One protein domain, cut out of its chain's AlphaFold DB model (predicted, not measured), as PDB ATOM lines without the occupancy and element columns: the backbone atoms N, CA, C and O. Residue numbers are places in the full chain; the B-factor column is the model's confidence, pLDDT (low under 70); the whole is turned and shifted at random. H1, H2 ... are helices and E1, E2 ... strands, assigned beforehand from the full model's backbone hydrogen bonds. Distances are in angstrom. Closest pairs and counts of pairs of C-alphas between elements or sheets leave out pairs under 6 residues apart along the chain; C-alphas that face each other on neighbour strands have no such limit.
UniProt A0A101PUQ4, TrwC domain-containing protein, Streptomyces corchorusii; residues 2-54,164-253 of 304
ATOM      1  N   GLY A   2     110.175 130.149 108.280       47.22
ATOM      2  CA  GLY A   2     111.187 130.997 108.955       47.22
ATOM      3  C   GLY A   2     110.699 132.338 109.541       47.22
ATOM      4  O   GLY A   2     111.303 132.834 110.486       47.22
ATOM      5  N   LEU A   3     109.602 132.916 109.031       55.75
ATOM      6  CA  LEU A   3     109.054 134.204 109.506       55.75
ATOM      7  C   LEU A   3     108.293 134.098 110.844       55.75
ATOM      8  O   LEU A   3     108.262 135.056 111.620       55.75
ATOM      9  N   ASP A   4     107.737 132.924 111.148       66.00
ATOM     10  CA  ASP A   4     106.891 132.713 112.332       66.00
ATOM     11  C   ASP A   4     107.713 132.714 113.633       66.00
ATOM     12  O   ASP A   4     107.288 133.260 114.652       66.00
ATOM     13  N   HIS A   5     108.948 132.203 113.578       70.69
ATOM     14  CA  HIS A   5     109.847 132.114 114.731       70.69
ATOM     15  C   HIS A   5     110.386 133.482 115.173       70.69
ATOM     16  O   HIS A   5     110.416 133.780 116.366       70.69
ATOM     17  N   ALA A   6     110.780 134.340 114.225       81.50
ATOM     18  CA  ALA A   6     111.266 135.687 114.532       81.50
ATOM     19  C   ALA A   6     110.158 136.562 115.138       81.50
ATOM     20  O   ALA A   6     110.399 137.307 116.088       81.50
ATOM     21  N   THR A   7     108.934 136.416 114.629       83.50
ATOM     22  CA  THR A   7     107.754 137.122 115.139       83.50
ATOM     23  C   THR A   7     107.416 136.671 116.559       83.50
ATOM     24  O   THR A   7     107.294 137.508 117.453       83.50
ATOM     25  N   ALA A   8     107.348 135.359 116.801       81.50
ATOM     26  CA  ALA A   8     107.098 134.823 118.136       81.50
ATOM     27  C   ALA A   8     108.177 135.254 119.143       81.50
ATOM     28  O   ALA A   8     107.856 135.609 120.279       81.50
ATOM     29  N   LEU A   9     109.450 135.282 118.733       85.00
ATOM     30  CA  LEU A   9     110.538 135.767 119.581       85.00
ATOM     31  C   LEU A   9     110.381 137.258 119.893       85.00
ATOM     32  O   LEU A   9     110.484 137.647 121.056       85.00
ATOM     33  N   HIS A  10     110.093 138.081 118.880       86.62
ATOM     34  CA  HIS A  10     109.904 139.517 119.056       86.62
ATOM     35  C   HIS A  10     108.768 139.817 120.044       86.62
ATOM     36  O   HIS A  10     108.976 140.538 121.021       86.62
ATOM     37  N   GLU A  11     107.612 139.182 119.863       89.06
ATOM     38  CA  GLU A  11     106.451 139.315 120.748       89.06
ATOM     39  C   GLU A  11     106.755 138.882 122.193       89.06
ATOM     40  O   GLU A  11     106.238 139.472 123.138       89.06
ATOM     41  N   ASN A  12     107.616 137.876 122.384       90.94
ATOM     42  CA  ASN A  12     107.997 137.362 123.701       90.94
ATOM     43  C   ASN A  12     109.270 138.001 124.281       90.94
ATOM     44  O   ASN A  12     109.704 137.598 125.362       90.94
ATOM     45  N   THR A  13     109.851 139.015 123.628       94.31
ATOM     46  CA  THR A  13     111.142 139.614 124.026       94.31
ATOM     47  C   THR A  13     111.159 140.040 125.493       94.31
ATOM     48  O   THR A  13     112.119 139.771 126.211       94.31
ATOM     49  N   VAL A  14     110.082 140.668 125.975       93.81
ATOM     50  CA  VAL A  14     110.000 141.159 127.360       93.81
ATOM     51  C   VAL A  14     109.940 140.004 128.362       93.81
ATOM     52  O   VAL A  14     110.624 140.045 129.384       93.81
ATOM     53  N   ALA A  15     109.170 138.953 128.065       94.69
ATOM     54  CA  ALA A  15     109.088 137.767 128.911       94.69
ATOM     55  C   ALA A  15     110.416 136.997 128.937       94.69
ATOM     56  O   ALA A  15     110.840 136.542 129.999       94.69
ATOM     57  N   ALA A  16     111.088 136.879 127.789       95.12
ATOM     58  CA  ALA A  16     112.401 136.248 127.679       95.12
ATOM     59  C   ALA A  16     113.480 137.047 128.427       95.12
ATOM     60  O   ALA A  16     114.261 136.472 129.181       95.12
ATOM     61  N   SER A  17     113.483 138.375 128.288       95.06
ATOM     62  CA  SER A  17     114.393 139.266 129.014       95.06
ATOM     63  C   SER A  17     114.187 139.182 130.530       95.06
ATOM     64  O   SER A  17     115.161 139.090 131.274       95.06
ATOM     65  N   ALA A  18     112.933 139.143 130.995       96.06
ATOM     66  CA  ALA A  18     112.626 138.960 132.412       96.06
ATOM     67  C   ALA A  18     113.149 137.615 132.945       96.06
ATOM     68  O   ALA A  18     113.742 137.594 134.018       96.06
ATOM     69  N   LEU A  19     113.004 136.529 132.174       95.81
ATOM     70  CA  LEU A  19     113.537 135.212 132.542       95.81
ATOM     71  C   LEU A  19     115.063 135.226 132.630       95.81
ATOM     72  O   LEU A  19     115.626 134.745 133.605       95.81
ATOM     73  N   TYR A  20     115.727 135.789 131.619       96.44
ATOM     74  CA  TYR A  20     117.182 135.908 131.602       96.44
ATOM     75  C   TYR A  20     117.687 136.675 132.830       96.44
ATOM     76  O   TYR A  20     118.563 136.184 133.536       96.44
ATOM     77  N   ASN A  21     117.105 137.844 133.115       95.38
ATOM     78  CA  ASN A  21     117.521 138.675 134.243       95.38
ATOM     79  C   ASN A  21     117.286 137.977 135.588       95.38
ATOM     80  O   ASN A  21     118.157 138.022 136.451       95.38
ATOM     81  N   GLU A  22     116.133 137.326 135.759       95.75
ATOM     82  CA  GLU A  22     115.805 136.565 136.967       95.75
ATOM     83  C   GLU A  22     116.800 135.419 137.192       95.75
ATOM     84  O   GLU A  22     117.413 135.336 138.256       95.75
ATOM     85  N   LEU A  23     116.997 134.562 136.183       96.12
ATOM     86  CA  LEU A  23     117.849 133.382 136.307       96.12
ATOM     87  C   LEU A  23     119.316 133.763 136.487       96.12
ATOM     88  O   LEU A  23     119.963 133.252 137.391       96.12
ATOM     89  N   VAL A  24     119.846 134.691 135.685       97.50
ATOM     90  CA  VAL A  24     121.245 135.125 135.827       97.50
ATOM     91  C   VAL A  24     121.486 135.746 137.197       97.50
ATOM     92  O   VAL A  24     122.493 135.433 137.833       97.50
ATOM     93  N   ALA A  25     120.568 136.586 137.682       96.94
ATOM     94  CA  ALA A  25     120.685 137.151 139.019       96.94
ATOM     95  C   ALA A  25     120.679 136.057 140.093       96.94
ATOM     96  O   ALA A  25     121.522 136.101 140.987       96.94
ATOM     97  N   ALA A  26     119.782 135.071 139.991       96.44
ATOM     98  CA  ALA A  26     119.715 133.957 140.930       96.44
ATOM     99  C   ALA A  26     121.001 133.114 140.926       96.44
ATOM    100  O   ALA A  26     121.584 132.874 141.979       96.44
ATOM    101  N   GLU A  27     121.497 132.736 139.749       97.69
ATOM    102  CA  GLU A  27     122.724 131.945 139.611       97.69
ATOM    103  C   GLU A  27     123.946 132.661 140.189       97.69
ATOM    104  O   GLU A  27     124.696 132.091 140.982       97.69
ATOM    105  N   VAL A  28     124.133 133.937 139.839       97.50
ATOM    106  CA  VAL A  28     125.243 134.747 140.361       97.50
ATOM    107  C   VAL A  28     125.129 134.907 141.876       97.50
ATOM    108  O   VAL A  28     126.134 134.814 142.585       97.50
ATOM    109  N   CYS A  29     123.918 135.132 142.390       98.00
ATOM    110  CA  CYS A  29     123.695 135.322 143.816       98.00
ATOM    111  C   CYS A  29     123.944 134.050 144.623       98.00
ATOM    112  O   CYS A  29     124.618 134.126 145.651       98.00
ATOM    113  N   GLU A  30     123.466 132.894 144.169       96.38
ATOM    114  CA  GLU A  30     123.711 131.635 144.874       96.38
ATOM    115  C   GLU A  30     125.176 131.203 144.795       96.38
ATOM    116  O   GLU A  30     125.749 130.818 145.812       96.38
ATOM    117  N   ALA A  31     125.828 131.356 143.639       97.75
ATOM    118  CA  ALA A  31     127.231 130.977 143.482       97.75
ATOM    119  C   ALA A  31     128.192 131.839 144.322       97.75
ATOM    120  O   ALA A  31     129.221 131.350 144.790       97.75
ATOM    121  N   LEU A  32     127.890 133.130 144.506       97.06
ATOM    122  CA  LEU A  32     128.808 134.086 145.142       97.06
ATOM    123  C   LEU A  32     128.412 134.497 146.569       97.06
ATOM    124  O   LEU A  32     129.164 135.250 147.209       97.06
ATOM    125  N   GLY A  33     127.273 134.007 147.067       97.06
ATOM    126  CA  GLY A  33     126.711 134.379 148.368       97.06
ATOM    127  C   GLY A  33     126.166 135.809 148.396       97.06
ATOM    128  O   GLY A  33     126.336 136.512 149.390       97.06
ATOM    129  N   LEU A  34     125.567 136.261 147.294       98.19
ATOM    130  CA  LEU A  34     125.023 137.611 147.134       98.19
ATOM    131  C   LEU A  34     123.487 137.609 147.221       98.19
ATOM    132  O   LEU A  34     122.841 136.567 147.349       98.19
ATOM    133  N   ALA A  35     122.900 138.799 147.180       98.12
ATOM    134  CA  ALA A  35     121.467 139.013 147.045       98.12
ATOM    135  C   ALA A  35     121.234 140.212 146.128       98.12
ATOM    136  O   ALA A  35     122.148 141.010 145.892       98.12
ATOM    137  N   THR A  36     120.007 140.356 145.644       97.69
ATOM    138  CA  THR A  36     119.581 141.540 144.898       97.69
ATOM    139  C   THR A  36     118.706 142.454 145.742       97.69
ATOM    140  O   THR A  36     118.063 142.030 146.698       97.69
ATOM    141  N   GLU A  37     118.640 143.723 145.361       96.31
ATOM    142  CA  GLU A  37     117.754 144.729 145.936       96.31
ATOM    143  C   GLU A  37     117.107 145.568 144.822       96.31
ATOM    144  O   GLU A  37     117.632 145.621 143.706       96.31
ATOM    145  N   PRO A  38     115.943 146.193 145.073       95.00
ATOM    146  CA  PRO A  38     115.248 146.958 144.055       95.00
ATOM    147  C   PRO A  38     115.853 148.362 143.978       95.00
ATOM    148  O   PRO A  38     115.965 149.049 144.992       95.00
ATOM    149  N   ARG A  39     116.187 148.825 142.775       90.81
ATOM    150  CA  ARG A  39     116.687 150.184 142.552       90.81
ATOM    151  C   ARG A  39     115.851 150.916 141.519       90.81
ATOM    152  O   ARG A  39     115.649 150.442 140.401       90.81
ATOM    153  N   THR A  40     115.373 152.098 141.889       85.38
ATOM    154  CA  THR A  40     114.639 152.981 140.980       85.38
ATOM    155  C   THR A  40     115.638 153.803 140.176       85.38
ATOM    156  O   THR A  40     116.132 154.822 140.645       85.38
ATOM    157  N   VAL A  41     115.945 153.351 138.960       77.81
ATOM    158  CA  VAL A  41     116.878 154.041 138.047       77.81
ATOM    159  C   VAL A  41     116.214 155.241 137.364       77.81
ATOM    160  O   VAL A  41     116.862 156.235 137.051       77.81
ATOM    161  N   THR A  42     114.902 155.171 137.146       76.00
ATOM    162  CA  THR A  42     114.109 156.257 136.561       76.00
ATOM    163  C   THR A  42     112.873 156.486 137.427       76.00
ATOM    164  O   THR A  42     112.112 155.535 137.630       76.00
ATOM    165  N   PRO A  43     112.648 157.709 137.947       75.81
ATOM    166  CA  PRO A  43     111.467 158.016 138.747       75.81
ATOM    167  C   PRO A  43     110.170 157.601 138.042       75.81
ATOM    168  O   PRO A  43     110.013 157.799 136.839       75.81
ATOM    169  N   GLY A  44     109.253 156.981 138.785       76.62
ATOM    170  CA  GLY A  44     107.970 156.505 138.253       76.62
ATOM    171  C   GLY A  44     108.044 155.249 137.374       76.62
ATOM    172  O   GLY A  44     107.001 154.696 137.034       76.62
ATOM    173  N   ARG A  45     109.241 154.754 137.028       80.56
ATOM    174  CA  ARG A  45     109.414 153.453 136.368       80.56
ATOM    175  C   ARG A  45     109.622 152.349 137.403       80.56
ATOM    176  O   ARG A  45     109.963 152.592 138.559       80.56
ATOM    177  N   ARG A  46     109.389 151.112 136.964       82.81
ATOM    178  CA  ARG A  46     109.571 149.916 137.789       82.81
ATOM    179  C   ARG A  46     111.028 149.805 138.245       82.81
ATOM    180  O   ARG A  46     111.922 150.090 137.444       82.81
ATOM    181  N   PRO A  47     111.269 149.375 139.492       89.38
ATOM    182  CA  PRO A  47     112.623 149.159 139.961       89.38
ATOM    183  C   PRO A  47     113.294 148.041 139.160       89.38
ATOM    184  O   PRO A  47     112.654 147.070 138.751       89.38
ATOM    185  N   VAL A  48     114.600 148.187 138.960       90.12
ATOM    186  CA  VAL A  48     115.476 147.147 138.419       90.12
ATOM    187  C   VAL A  48     116.124 146.422 139.593       90.12
ATOM    188  O   VAL A  48     116.441 147.040 140.609       90.12
ATOM    189  N   MET A  49     116.281 145.107 139.476       95.38
ATOM    190  CA  MET A  49     116.956 144.304 140.493       95.38
ATOM    191  C   MET A  49     118.465 144.383 140.278       95.38
ATOM    192  O   MET A  49     118.957 143.963 139.235       95.38
ATOM    193  N   GLU A  50     119.181 144.905 141.267       95.25
ATOM    194  CA  GLU A  50     120.635 145.109 141.238       95.25
ATOM    195  C   GLU A  50     121.295 144.360 142.398       95.25
ATOM    196  O   GLU A  50     120.635 144.056 143.392       95.25
ATOM    197  N   ILE A  51     122.593 144.060 142.300       96.81
ATOM    198  CA  ILE A  51     123.327 143.404 143.394       96.81
ATOM    199  C   ILE A  51     123.353 144.319 144.626       96.81
ATOM    200  O   ILE A  51     123.735 145.490 144.553       96.81
ATOM    201  N   ALA A  52     122.961 143.771 145.774       96.88
ATOM    202  CA  ALA A  52     122.945 144.492 147.036       96.88
ATOM    203  C   ALA A  52     124.364 144.841 147.512       96.88
ATOM    204  O   ALA A  52     125.317 144.087 147.308       96.88
ATOM    205  N   GLY A  53     124.503 146.000 148.156       94.38
ATOM    206  CA  GLY A  53     125.794 146.500 148.640       94.38
ATOM    207  C   GLY A  53     126.682 147.134 147.562       94.38
ATOM    208  O   GLY A  53     127.765 147.612 147.876       94.38
ATOM    209  N   VAL A  54     126.258 147.206 146.297       93.81
ATOM    210  CA  VAL A  54     127.018 147.958 145.282       93.81
ATOM    211  C   VAL A  54     126.761 149.462 145.446       93.81
ATOM    212  O   VAL A  54     125.618 149.886 145.283       93.81
ATOM    213  N   ALA A 164     112.441 132.178 151.457       82.94
ATOM    214  CA  ALA A 164     112.953 131.472 150.279       82.94
ATOM    215  C   ALA A 164     111.855 130.913 149.352       82.94
ATOM    216  O   ALA A 164     112.165 130.371 148.299       82.94
ATOM    217  N   VAL A 165     110.590 131.038 149.748       87.88
ATOM    218  CA  VAL A 165     109.422 130.476 149.066       87.88
ATOM    219  C   VAL A 165     108.478 131.617 148.710       87.88
ATOM    220  O   VAL A 165     108.204 132.476 149.550       87.88
ATOM    221  N   ALA A 166     107.991 131.620 147.470       91.75
ATOM    222  CA  ALA A 166     106.971 132.552 147.009       91.75
ATOM    223  C   ALA A 166     105.571 131.947 147.200       91.75
ATOM    224  O   ALA A 166     105.345 130.781 146.878       91.75
ATOM    225  N   ASP A 167     104.630 132.749 147.692       95.38
ATOM    226  CA  ASP A 167     103.216 132.376 147.751       95.38
ATOM    227  C   ASP A 167     102.594 132.531 146.356       95.38
ATOM    228  O   ASP A 167     102.498 133.636 145.823       95.38
ATOM    229  N   VAL A 168     102.185 131.411 145.754       97.75
ATOM    230  CA  VAL A 168     101.635 131.375 144.392       97.75
ATOM    231  C   VAL A 168     100.314 132.135 144.287       97.75
ATOM    232  O   VAL A 168     100.082 132.804 143.280       97.75
ATOM    233  N   ALA A 169      99.449 132.046 145.299       97.06
ATOM    234  CA  ALA A 169      98.143 132.691 145.271       97.06
ATOM    235  C   ALA A 169      98.292 134.212 145.394       97.06
ATOM    236  O   ALA A 169      97.696 134.953 144.610       97.06
ATOM    237  N   LEU A 170      99.147 134.671 146.313       96.19
ATOM    238  CA  LEU A 170      99.455 136.093 146.463       96.19
ATOM    239  C   LEU A 170     100.172 136.653 145.223       96.19
ATOM    240  O   LEU A 170      99.806 137.709 144.708       96.19
ATOM    241  N   ALA A 171     101.138 135.914 144.675       97.50
ATOM    242  CA  ALA A 171     101.814 136.315 143.447       97.50
ATOM    243  C   ALA A 171     100.839 136.407 142.262       97.50
ATOM    244  O   ALA A 171     100.938 137.330 141.455       97.50
ATOM    245  N   ALA A 172      99.875 135.487 142.152       98.38
ATOM    246  CA  ALA A 172      98.897 135.481 141.069       98.38
ATOM    247  C   ALA A 172      97.999 136.730 141.072       98.38
ATOM    248  O   ALA A 172      97.764 137.308 140.003       98.38
ATOM    249  N   VAL A 173      97.527 137.179 142.242       97.44
ATOM    250  CA  VAL A 173      96.735 138.418 142.345       97.44
ATOM    251  C   VAL A 173      97.590 139.646 142.026       97.44
ATOM    252  O   VAL A 173      97.187 140.449 141.181       97.44
ATOM    253  N   ASP A 174      98.797 139.749 142.590       96.50
ATOM    254  CA  ASP A 174      99.705 140.886 142.378       96.50
ATOM    255  C   ASP A 174     100.109 141.036 140.907       96.50
ATOM    256  O   ASP A 174     100.080 142.136 140.342       96.50
ATOM    257  N   VAL A 175     100.459 139.921 140.264       97.75
ATOM    258  CA  VAL A 175     100.814 139.863 138.843       97.75
ATOM    259  C   VAL A 175      99.634 140.298 137.980       97.75
ATOM    260  O   VAL A 175      99.804 141.135 137.092       97.75
ATOM    261  N   THR A 176      98.434 139.778 138.251       97.81
ATOM    262  CA  THR A 176      97.236 140.129 137.474       97.81
ATOM    263  C   THR A 176      96.906 141.608 137.619       97.81
ATOM    264  O   THR A 176      96.707 142.293 136.616       97.81
ATOM    265  N   ALA A 177      96.900 142.126 138.851       95.44
ATOM    266  CA  ALA A 177      96.605 143.527 139.130       95.44
ATOM    267  C   ALA A 177      97.626 144.450 138.455       95.44
ATOM    268  O   ALA A 177      97.258 145.430 137.806       95.44
ATOM    269  N   THR A 178      98.908 144.097 138.532       94.56
ATOM    270  CA  THR A 178      99.980 144.883 137.920       94.56
ATOM    271  C   THR A 178      99.869 144.904 136.398       94.56
ATOM    272  O   THR A 178      99.964 145.969 135.790       94.56
ATOM    273  N   VAL A 179      99.652 143.753 135.757       95.44
ATOM    274  CA  VAL A 179      99.497 143.690 134.297       95.44
ATOM    275  C   VAL A 179      98.237 144.432 133.850       95.44
ATOM    276  O   VAL A 179      98.305 145.176 132.876       95.44
ATOM    277  N   PHE A 180      97.127 144.304 134.576       94.62
ATOM    278  CA  PHE A 180      95.889 145.028 134.289       94.62
ATOM    279  C   PHE A 180      96.084 146.551 134.302       94.62
ATOM    280  O   PHE A 180      95.691 147.223 133.358       94.62
ATOM    281  N   VAL A 181      96.748 147.097 135.326       91.19
ATOM    282  CA  VAL A 181      96.979 148.551 135.435       91.19
ATOM    283  C   VAL A 181      97.981 149.062 134.394       91.19
ATOM    284  O   VAL A 181      97.901 150.207 133.965       91.19
ATOM    285  N   MET A 182      98.955 148.236 134.008       88.44
ATOM    286  CA  MET A 182     100.079 148.661 133.163       88.44
ATOM    287  C   MET A 182      99.838 148.489 131.660       88.44
ATOM    288  O   MET A 182     100.696 148.893 130.881       88.44
ATOM    289  N   ASN A 183      98.739 147.853 131.247       89.94
ATOM    290  CA  ASN A 183      98.405 147.677 129.835       89.94
ATOM    291  C   ASN A 183      97.187 148.525 129.475       89.94
ATOM    292  O   ASN A 183      96.198 148.552 130.209       89.94
ATOM    293  N   ASP A 184      97.247 149.170 128.313       83.06
ATOM    294  CA  ASP A 184      96.179 150.039 127.834       83.06
ATOM    295  C   ASP A 184      94.839 149.298 127.768       83.06
ATOM    296  O   ASP A 184      94.715 148.194 127.227       83.06
ATOM    297  N   GLY A 185      93.818 149.907 128.373       85.94
ATOM    298  CA  GLY A 185      92.477 149.333 128.451       85.94
ATOM    299  C   GLY A 185      92.376 148.038 129.265       85.94
ATOM    300  O   GLY A 185      91.369 147.344 129.141       85.94
ATOM    301  N   GLY A 186      93.393 147.685 130.061       91.12
ATOM    302  CA  GLY A 186      93.380 146.501 130.921       91.12
ATOM    303  C   GLY A 186      93.483 145.168 130.179       91.12
ATOM    304  O   GLY A 186      93.187 144.124 130.757       91.12
ATOM    305  N   ARG A 187      93.890 145.179 128.903       92.75
ATOM    306  CA  ARG A 187      93.933 143.984 128.047       92.75
ATOM    307  C   ARG A 187      95.349 143.452 127.929       92.75
ATOM    308  O   ARG A 187      96.287 144.204 127.682       92.75
ATOM    309  N   PHE A 188      95.523 142.145 128.070       94.44
ATOM    310  CA  PHE A 188      96.852 141.545 128.082       94.44
ATOM    311  C   PHE A 188      96.866 140.096 127.605       94.44
ATOM    312  O   PHE A 188      95.861 139.395 127.611       94.44
ATOM    313  N   HIS A 189      98.046 139.632 127.205       94.38
ATOM    314  CA  HIS A 189      98.284 138.249 126.803       94.38
ATOM    315  C   HIS A 189      99.005 137.471 127.904       94.38
ATOM    316  O   HIS A 189      99.637 138.061 128.787       94.38
ATOM    317  N   ARG A 190      99.023 136.136 127.789       95.25
ATOM    318  CA  ARG A 190      99.781 135.244 128.686       95.25
ATOM    319  C   ARG A 190     101.231 135.708 128.872       95.25
ATOM    320  O   ARG A 190     101.729 135.747 129.991       95.25
ATOM    321  N   ARG A 191     101.897 136.129 127.791       95.06
ATOM    322  CA  ARG A 191     103.284 136.637 127.811       95.06
ATOM    323  C   ARG A 191     103.498 137.849 128.728       95.06
ATOM    324  O   ARG A 191     104.578 137.982 129.298       95.06
ATOM    325  N   HIS A 192     102.494 138.712 128.903       96.06
ATOM    326  CA  HIS A 192     102.590 139.848 129.825       96.06
ATOM    327  C   HIS A 192     102.553 139.367 131.280       96.06
ATOM    328  O   HIS A 192     103.370 139.814 132.080       96.06
ATOM    329  N   LEU A 193     101.687 138.393 131.591       97.50
ATOM    330  CA  LEU A 193     101.661 137.732 132.898       97.50
ATOM    331  C   LEU A 193     102.978 136.999 133.183       97.50
ATOM    332  O   LEU A 193     103.493 137.117 134.284       97.50
ATOM    333  N   LEU A 194     103.577 136.313 132.199       97.56
ATOM    334  CA  LEU A 194     104.897 135.679 132.368       97.56
ATOM    335  C   LEU A 194     105.991 136.691 132.687       97.56
ATOM    336  O   LEU A 194     106.772 136.486 133.612       97.56
ATOM    337  N   ALA A 195     106.068 137.771 131.907       97.12
ATOM    338  CA  ALA A 195     107.049 138.819 132.153       97.12
ATOM    339  C   ALA A 195     106.902 139.390 133.568       97.12
ATOM    340  O   ALA A 195     107.902 139.647 134.236       97.12
ATOM    341  N   GLU A 196     105.665 139.565 134.026       97.69
ATOM    342  CA  GLU A 196     105.387 140.096 135.350       97.69
ATOM    343  C   GLU A 196     105.648 139.094 136.474       97.69
ATOM    344  O   GLU A 196     106.287 139.458 137.452       97.69
ATOM    345  N   ALA A 197     105.248 137.832 136.322       98.19
ATOM    346  CA  ALA A 197     105.521 136.778 137.297       98.19
ATOM    347  C   ALA A 197     107.026 136.631 137.548       98.19
ATOM    348  O   ALA A 197     107.459 136.569 138.692       98.19
ATOM    349  N   ARG A 198     107.843 136.682 136.492       97.62
ATOM    350  CA  ARG A 198     109.312 136.621 136.588       97.62
ATOM    351  C   ARG A 198     109.909 137.834 137.301       97.62
ATOM    352  O   ARG A 198     110.821 137.702 138.111       97.62
ATOM    353  N   ARG A 199     109.368 139.034 137.058       96.69
ATOM    354  CA  ARG A 199     109.761 140.250 137.797       96.69
ATOM    355  C   ARG A 199     109.353 140.183 139.263       96.69
ATOM    356  O   ARG A 199     110.146 140.563 140.120       96.69
ATOM    357  N   HIS A 200     108.144 139.701 139.540       96.44
ATOM    358  CA  HIS A 200     107.654 139.486 140.895       96.44
ATOM    359  C   HIS A 200     108.560 138.495 141.632       96.44
ATOM    360  O   HIS A 200     109.041 138.806 142.716       96.44
ATOM    361  N   LEU A 201     108.895 137.363 141.008       96.88
ATOM    362  CA  LEU A 201     109.825 136.372 141.551       96.88
ATOM    363  C   LEU A 201     111.205 136.976 141.832       96.88
ATOM    364  O   LEU A 201     111.714 136.834 142.941       96.88
ATOM    365  N   ALA A 202     111.775 137.735 140.893       96.06
ATOM    366  CA  ALA A 202     113.040 138.436 141.116       96.06
ATOM    367  C   ALA A 202     112.970 139.409 142.312       96.06
ATOM    368  O   ALA A 202     113.928 139.517 143.085       96.06
ATOM    369  N   LEU A 203     111.834 140.093 142.487       95.00
ATOM    370  CA  LEU A 203     111.593 141.021 143.587       95.00
ATOM    371  C   LEU A 203     111.467 140.305 144.937       95.00
ATOM    372  O   LEU A 203     112.084 140.751 145.902       95.00
ATOM    373  N   VAL A 204     110.680 139.232 145.025       95.38
ATOM    374  CA  VAL A 204     110.392 138.562 146.305       95.38
ATOM    375  C   VAL A 204     111.503 137.608 146.727       95.38
ATOM    376  O   VAL A 204     111.807 137.530 147.911       95.38
ATOM    377  N   LEU A 205     112.169 136.945 145.778       95.88
ATOM    378  CA  LEU A 205     113.225 135.972 146.069       95.88
ATOM    379  C   LEU A 205     114.600 136.613 146.263       95.88
ATOM    380  O   LEU A 205     115.496 135.969 146.807       95.88
ATOM    381  N   ARG A 206     114.793 137.871 145.844       96.50
ATOM    382  CA  ARG A 206     116.029 138.649 146.074       96.50
ATOM    383  C   ARG A 206     117.311 137.928 145.637       96.50
ATOM    384  O   ARG A 206     118.337 137.986 146.317       96.50
ATOM    385  N   GLY A 207     117.253 137.251 144.491       96.00
ATOM    386  CA  GLY A 207     118.377 136.487 143.944       96.00
ATOM    387  C   GLY A 207     118.500 135.066 144.498       96.00
ATOM    388  O   GLY A 207     119.520 134.425 144.275       96.00
ATOM    389  N   ARG A 208     117.492 134.551 145.208       95.75
ATOM    390  CA  ARG A 208     117.400 133.114 145.482       95.75
ATOM    391  C   ARG A 208     116.944 132.358 144.243       95.75
ATOM    392  O   ARG A 208     116.126 132.862 143.469       95.75
ATOM    393  N   ARG A 209     117.444 131.135 144.078       94.75
ATOM    394  CA  ARG A 209     116.952 130.237 143.028       94.75
ATOM    395  C   ARG A 209     115.527 129.783 143.362       94.75
ATOM    396  O   ARG A 209     115.231 129.449 144.506       94.75
ATOM    397  N   ARG A 210     114.663 129.759 142.350       93.69
ATOM    398  CA  ARG A 210     113.315 129.185 142.431       93.69
ATOM    399  C   ARG A 210     113.250 127.779 141.855       93.69
ATOM    400  O   ARG A 210     114.110 127.389 141.063       93.69
ATOM    401  N   ASP A 211     112.145 127.103 142.130       93.69
ATOM    402  CA  ASP A 211     111.800 125.875 141.431       93.69
ATOM    403  C   ASP A 211     111.468 126.142 139.946       93.69
ATOM    404  O   ASP A 211     110.804 127.141 139.605       93.69
ATOM    405  N   PRO A 212     111.921 125.265 139.027       93.94
ATOM    406  CA  PRO A 212     111.535 125.327 137.623       93.94
ATOM    407  C   PRO A 212     110.008 125.295 137.451       93.94
ATOM    408  O   PRO A 212     109.317 124.518 138.098       93.94
ATOM    409  N   GLY A 213     109.474 126.139 136.564       95.69
ATOM    410  CA  GLY A 213     108.035 126.204 136.263       95.69
ATOM    411  C   GLY A 213     107.169 127.002 137.248       95.69
ATOM    412  O   GLY A 213     105.996 127.225 136.958       95.69
ATOM    413  N   LEU A 214     107.715 127.497 138.366       97.19
ATOM    414  CA  LEU A 214     106.959 128.318 139.327       97.19
ATOM    415  C   LEU A 214     106.344 129.588 138.698       97.19
ATOM    416  O   LEU A 214     105.229 129.973 139.039       97.19
ATOM    417  N   ASP A 215     107.028 130.219 137.743       97.50
ATOM    418  CA  ASP A 215     106.491 131.343 136.969       97.50
ATOM    419  C   ASP A 215     105.259 130.942 136.146       97.50
ATOM    420  O   ASP A 215     104.242 131.635 136.174       97.50
ATOM    421  N   ASP A 216     105.320 129.803 135.457       97.31
ATOM    422  CA  ASP A 216     104.179 129.263 134.715       97.31
ATOM    423  C   ASP A 216     103.025 128.865 135.647       97.31
ATOM    424  O   ASP A 216     101.866 129.075 135.287       97.31
ATOM    425  N   GLN A 217     103.318 128.355 136.849       98.31
ATOM    426  CA  GLN A 217     102.315 128.025 137.867       98.31
ATOM    427  C   GLN A 217     101.591 129.275 138.389       98.31
ATOM    428  O   GLN A 217     100.362 129.271 138.499       98.31
ATOM    429  N   ILE A 218     102.326 130.360 138.659       98.56
ATOM    430  CA  ILE A 218     101.744 131.662 139.022       98.56
ATOM    431  C   ILE A 218     100.837 132.159 137.895       98.56
ATOM    432  O   ILE A 218      99.703 132.556 138.149       98.56
ATOM    433  N   VAL A 219     101.293 132.089 136.641       98.31
ATOM    434  CA  VAL A 219     100.494 132.527 135.486       98.31
ATOM    435  C   VAL A 219      99.254 131.662 135.279       98.31
ATOM    436  O   VAL A 219      98.188 132.202 134.991       98.31
ATOM    437  N   ALA A 220      99.360 130.343 135.435       98.12
ATOM    438  CA  ALA A 220      98.208 129.452 135.363       98.12
ATOM    439  C   ALA A 220      97.174 129.816 136.438       98.12
ATOM    440  O   ALA A 220      96.008 130.013 136.111       98.12
ATOM    441  N   THR A 221      97.625 130.013 137.681       98.56
ATOM    442  CA  THR A 221      96.775 130.413 138.814       98.56
ATOM    443  C   THR A 221      96.122 131.779 138.583       98.56
ATOM    444  O   THR A 221      94.930 131.953 138.832       98.56
ATOM    445  N   ALA A 222      96.870 132.747 138.048       98.12
ATOM    446  CA  ALA A 222      96.349 134.059 137.672       98.12
ATOM    447  C   ALA A 222      95.224 133.940 136.635       98.12
ATOM    448  O   ALA A 222      94.138 134.487 136.828       98.12
ATOM    449  N   ILE A 223      95.455 133.170 135.565       97.00
ATOM    450  CA  ILE A 223      94.473 132.973 134.494       97.00
ATOM    451  C   ILE A 223      93.204 132.302 135.024       97.00
ATOM    452  O   ILE A 223      92.105 132.770 134.733       97.00
ATOM    453  N   THR A 224      93.335 131.228 135.807       97.06
ATOM    454  CA  THR A 224      92.178 130.465 136.298       97.06
ATOM    455  C   THR A 224      91.335 131.253 137.295       97.06
ATOM    456  O   THR A 224      90.107 131.153 137.281       97.06
ATOM    457  N   THR A 225      91.985 132.035 138.157       96.81
ATOM    458  CA  THR A 225      91.339 132.633 139.332       96.81
ATOM    459  C   THR A 225      90.919 134.081 139.092       96.81
ATOM    460  O   THR A 225      89.852 134.493 139.552       96.81
ATOM    461  N   HIS A 226      91.718 134.854 138.350       96.62
ATOM    462  CA  HIS A 226      91.599 136.314 138.292       96.62
ATOM    463  C   HIS A 226      91.385 136.889 136.890       96.62
ATOM    464  O   HIS A 226      91.087 138.077 136.780       96.62
ATOM    465  N   CYS A 227      91.476 136.088 135.826       96.12
ATOM    466  CA  CYS A 227      91.309 136.571 134.453       96.12
ATOM    467  C   CYS A 227      89.975 136.149 133.819       96.12
ATOM    468  O   CYS A 227      89.361 135.139 134.181       96.12
ATOM    469  N   LEU A 228      89.545 136.938 132.838       94.81
ATOM    470  CA  LEU A 228      88.505 136.625 131.864       94.81
ATOM    471  C   LEU A 228      89.161 136.507 130.491       94.81
ATOM    472  O   LEU A 228      89.925 137.387 130.096       94.81
ATOM    473  N   ASP A 229      88.863 135.425 129.778       92.94
ATOM    474  CA  ASP A 229      89.242 135.272 128.374       92.94
ATOM    475  C   ASP A 229      88.258 136.073 127.514       92.94
ATOM    476  O   ASP A 229      87.055 135.818 127.537       92.94
ATOM    477  N   ILE A 230      88.773 137.069 126.795       91.38
ATOM    478  CA  ILE A 230      88.013 137.954 125.899       91.38
ATOM    479  C   ILE A 230      88.427 137.745 124.441       91.38
ATOM    480  O   ILE A 230      88.234 138.618 123.592       91.38
ATOM    481  N   SER A 231      89.063 136.613 124.147       84.88
ATOM    482  CA  SER A 231      89.500 136.287 122.799       84.88
ATOM    483  C   SER A 231      88.292 136.109 121.880       84.88
ATOM    484  O   SER A 231      87.442 135.255 122.115       84.88
ATOM    485  N   GLU A 232      88.272 136.844 120.770       78.44
ATOM    486  CA  GLU A 232      87.479 136.508 119.584       78.44
ATOM    487  C   GLU A 232      88.420 135.872 118.550       78.44
ATOM    488  O   GLU A 232      88.958 136.579 117.688       78.44
ATOM    489  N   PRO A 233      88.726 134.566 118.639       66.88
ATOM    490  CA  PRO A 233      89.705 133.959 117.752       66.88
ATOM    491  C   PRO A 233      89.157 133.897 116.319       66.88
ATOM    492  O   PRO A 233      88.438 132.980 115.943       66.88
ATOM    493  N   LYS A 234      89.530 134.883 115.496       69.88
ATOM    494  CA  LYS A 234      89.229 134.926 114.050       69.88
ATOM    495  C   LYS A 234      90.244 134.141 113.208       69.88
ATOM    496  O   LYS A 234      90.089 134.031 111.998       69.88
ATOM    497  N   THR A 235      91.306 133.623 113.833       76.06
ATOM    498  CA  THR A 235      92.401 132.893 113.178       76.06
ATOM    499  C   THR A 235      92.841 131.694 114.018       76.06
ATOM    500  O   THR A 235      92.709 131.717 115.242       76.06
ATOM    501  N   ALA A 236      93.424 130.671 113.379       78.12
ATOM    502  CA  ALA A 236      93.970 129.497 114.071       78.12
ATOM    503  C   ALA A 236      95.042 129.873 115.113       78.12
ATOM    504  O   ALA A 236      95.037 129.344 116.219       78.12
ATOM    505  N   ARG A 237      95.891 130.864 114.805       74.75
ATOM    506  CA  ARG A 237      96.904 131.391 115.735       74.75
ATOM    507  C   ARG A 237      96.273 132.042 116.968       74.75
ATOM    508  O   ARG A 237      96.806 131.916 118.058       74.75
ATOM    509  N   GLY A 238      95.110 132.680 116.827       74.81
ATOM    510  CA  GLY A 238      94.360 133.249 117.952       74.81
ATOM    511  C   GLY A 238      93.774 132.212 118.920       74.81
ATOM    512  O   GLY A 238      93.425 132.571 120.041       74.81
ATOM    513  N   LEU A 239      93.674 130.937 118.518       76.00
ATOM    514  CA  LEU A 239      93.239 129.843 119.399       76.00
ATOM    515  C   LEU A 239      94.360 129.350 120.322       76.00
ATOM    516  O   LEU A 239      94.085 128.743 121.363       76.00
ATOM    517  N   GLU A 240      95.618 129.607 119.957       83.94
ATOM    518  CA  GLU A 240      96.777 129.174 120.726       83.94
ATOM    519  C   GLU A 240      96.826 129.876 122.101       83.94
ATOM    520  O   GLU A 240      96.631 131.093 122.190       83.94
ATOM    521  N   PRO A 241      97.163 129.161 123.194       79.19
ATOM    522  CA  PRO A 241      97.158 129.724 124.550       79.19
ATOM    523  C   PRO A 241      98.016 130.985 124.733       79.19
ATOM    524  O   PRO A 241      97.716 131.822 125.586       79.19
ATOM    525  N   GLY A 242      99.091 131.125 123.948       81.50
ATOM    526  CA  GLY A 242      99.982 132.288 123.980       81.50
ATOM    527  C   GLY A 242      99.395 133.554 123.347       81.50
ATOM    528  O   GLY A 242      99.840 134.653 123.682       81.50
ATOM    529  N   TYR A 243      98.393 133.403 122.479       86.62
ATOM    530  CA  TYR A 243      97.774 134.478 121.697       86.62
ATOM    531  C   TYR A 243      96.382 134.868 122.186       86.62
ATOM    532  O   TYR A 243      95.860 135.900 121.765       86.62
ATOM    533  N   ARG A 244      95.819 134.100 123.124       90.12
ATOM    534  CA  ARG A 244      94.598 134.481 123.835       90.12
ATOM    535  C   ARG A 244      94.745 135.850 124.492       90.12
ATOM    536  O   ARG A 244      95.816 136.199 125.010       90.12
ATOM    537  N   LEU A 245      93.670 136.622 124.434       92.00
ATOM    538  CA  LEU A 245      93.546 137.944 125.017       92.00
ATOM    539  C   LEU A 245      92.715 137.850 126.293       92.00
ATOM    540  O   LEU A 245      91.614 137.307 126.295       92.00
ATOM    541  N   TYR A 246      93.247 138.411 127.369       94.25
ATOM    542  CA  TYR A 246      92.637 138.395 128.686       94.25
ATOM    543  C   TYR A 246      92.408 139.817 129.200       94.25
ATOM    544  O   TYR A 246      93.086 140.763 128.793       94.25
ATOM    545  N   THR A 247      91.477 139.938 130.138       95.25
ATOM    546  CA  THR A 247      91.343 141.074 131.060       95.25
ATOM    547  C   THR A 247      91.219 140.539 132.484       95.25
ATOM    548  O   THR A 247      90.966 139.348 132.682       95.25
ATOM    549  N   ALA A 248      91.393 141.388 133.493       94.88
ATOM    550  CA  ALA A 248      91.105 140.999 134.870       94.88
ATOM    551  C   ALA A 248      89.589 140.858 135.108       94.88
ATOM    552  O   ALA A 248      88.783 141.500 134.435       94.88
ATOM    553  N   ARG A 249      89.200 140.017 136.075       93.19
ATOM    554  CA  ARG A 249      87.804 139.816 136.515       93.19
ATOM    555  C   ARG A 249      87.220 141.005 137.280       93.19
ATOM    556  O   ARG A 249      86.006 141.076 137.422       93.19
ATOM    557  N   TRP A 250      88.066 141.898 137.783       86.62
ATOM    558  CA  TRP A 250      87.668 143.127 138.468       86.62
ATOM    559  C   TRP A 250      87.658 144.316 137.504       86.62
ATOM    560  O   TRP A 250      88.472 144.377 136.578       86.62
ATOM    561  N   ALA A 251      86.766 145.283 137.729       73.62
ATOM    562  CA  ALA A 251      86.771 146.532 136.982       73.62
ATOM    563  C   ALA A 251      87.754 147.537 137.601       73.62
ATOM    564  O   ALA A 251      87.988 147.555 138.808       73.62
ATOM    565  N   LEU A 252      88.295 148.441 136.777       63.59
ATOM    566  CA  LEU A 252      89.114 149.558 137.267       63.59
ATOM    567  C   LEU A 252      88.308 150.456 138.230       63.59
ATOM    568  O   LEU A 252      88.873 151.019 139.159       63.59
ATOM    569  N   SER A 253      86.988 150.537 138.025       63.09
ATOM    570  CA  SER A 253      86.029 151.242 138.884       63.09
ATOM    571  C   SER A 253      85.857 150.610 140.269       63.09
ATOM    572  O   SER A 253      85.440 151.301 141.193       63.09
TER     573      SER A 253
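AT A GLANCE: This is residues 2 to 54 and 164 to 253 of the 304 residues of the protein "TrwC domain-containing protein" of Streptomyces corchorusii (UniProt A0A101PUQ4). A core helix, H4, is wrapped by three others: H2 runs beside it on one side with its residues 14 to 22, while H3 and H5 cross it steeply. A small hairpin of strands, E1 and E2, packs on H4 and H2 toward the ends of both helices, and a small three-stranded sheet, E3, E5 and E4, covers parts of H3 and H5 at the other end of the body; residues 2 to 7, most of them in H1, stick out, and the short H6 lies far from the core. The printed part has 143 residues with six named helices and five named strands, in the order H1, H2, E1, E2, H3, E3, H4, H5, E4, H6, E5, and its class is mostly helix. Both sheets are antiparallel, one in the order E3, E5, E4 and one of E1 and E2. The whole is compact, with a radius of gyration of the C-alphas of 16.0 A and spans of 51 by 44 by 31 A.

IN THESE COORDINATES: H1 is residues 3 to 11 and begins at C-alpha 3, (109.054, 134.204, 109.506). H2, residues 13 to 32, is the longest helix at 28.1 A. The strands E1, residues 36 to 39, and E2, residues 48 to 51, follow. After the cut come H3, residues 168 to 182 and 20.7 A long, and E3, residues 187 to 189. H4, residues 190 to 205, runs 22.0 A from C-alpha 190 at (99.781, 135.244, 128.686). H5, residues 214 to 226, is 17.3 A long, and E4 is residues 227 to 229. H6 is residues 236 to 239, and E5, residues 245 to 248, ends at C-alpha 248, (91.105, 140.999, 134.870).

HOW THE PARTS SIT: H4 is the hub, touching three helices, and the helix packing is mostly crossed. H2 touches H4 with residues 14 to 22 alone, the same way at a shallow tilt of 21 degrees; the closest C-alphas, of Ala 15 and Ala 195, are 4.0 A apart. H3 touches H4 at a steep tilt of 59 degrees, opposite ways, closest at the C-alphas of Val 175 and Glu 196, 5.8 A. H5 touches H4 with residues 215 to 219 alone, at a steep tilt of 60 degrees, opposite ways, closest at the C-alphas of Ala 197 and Asp 215, 5.5 A. H3 and H5 touch, only just about perpendicular at 71 degrees, with the C-alphas of Ala 172 and Ala 222 4.5 A apart. H3 and H5 are on one face of the sheet E3, E5, E4, which gives two layers, helices over a sheet. H3 has a height over the sheet of 10.0 A and runs across the strands, at 67 degrees to E4 on the local plane. E3, H4, H5 and E4 form a split strand-helix-strand unit, two strands of one sheet that are not neighbours, with helices between them along the chain and E5 between them in the sheet, and its crossover is right-handed. N 188 and O 246 are 2.9 A apart between the antiparallel E3 and E5, and N 228 and O 247 are 2.8 A apart between the antiparallel E5 and E4, both within hydrogen-bond range. In the hairpin E1 and E2, N 37 and O 50 are within hydrogen-bond range at 2.8 A. H2 and E2 are near each other, and the closest C-alphas of E1 and H4, of Pro 38 and Leu 203, are 7.0 A apart. H1 and H2 meet only through their link, and H6 touches no helix. Every O i to N i+4 pair is within hydrogen-bond range in H1, H2, H3, H4 and H5, while H6 is too short for such a pair.

THE WHOLE: The two C-alphas farthest apart, of Gly 53 and Lys 234, are 51.6 A apart. Residues 55 to 163 are not printed, and C-alphas 54 and 164 are 22.2 A apart across this cut. Of the links that are printed whole, none is long. The mean pLDDT of the printed part is 90.7, and the model's confidence is under 70 at residues 2 to 4, 233 to 234 and 252 to 253.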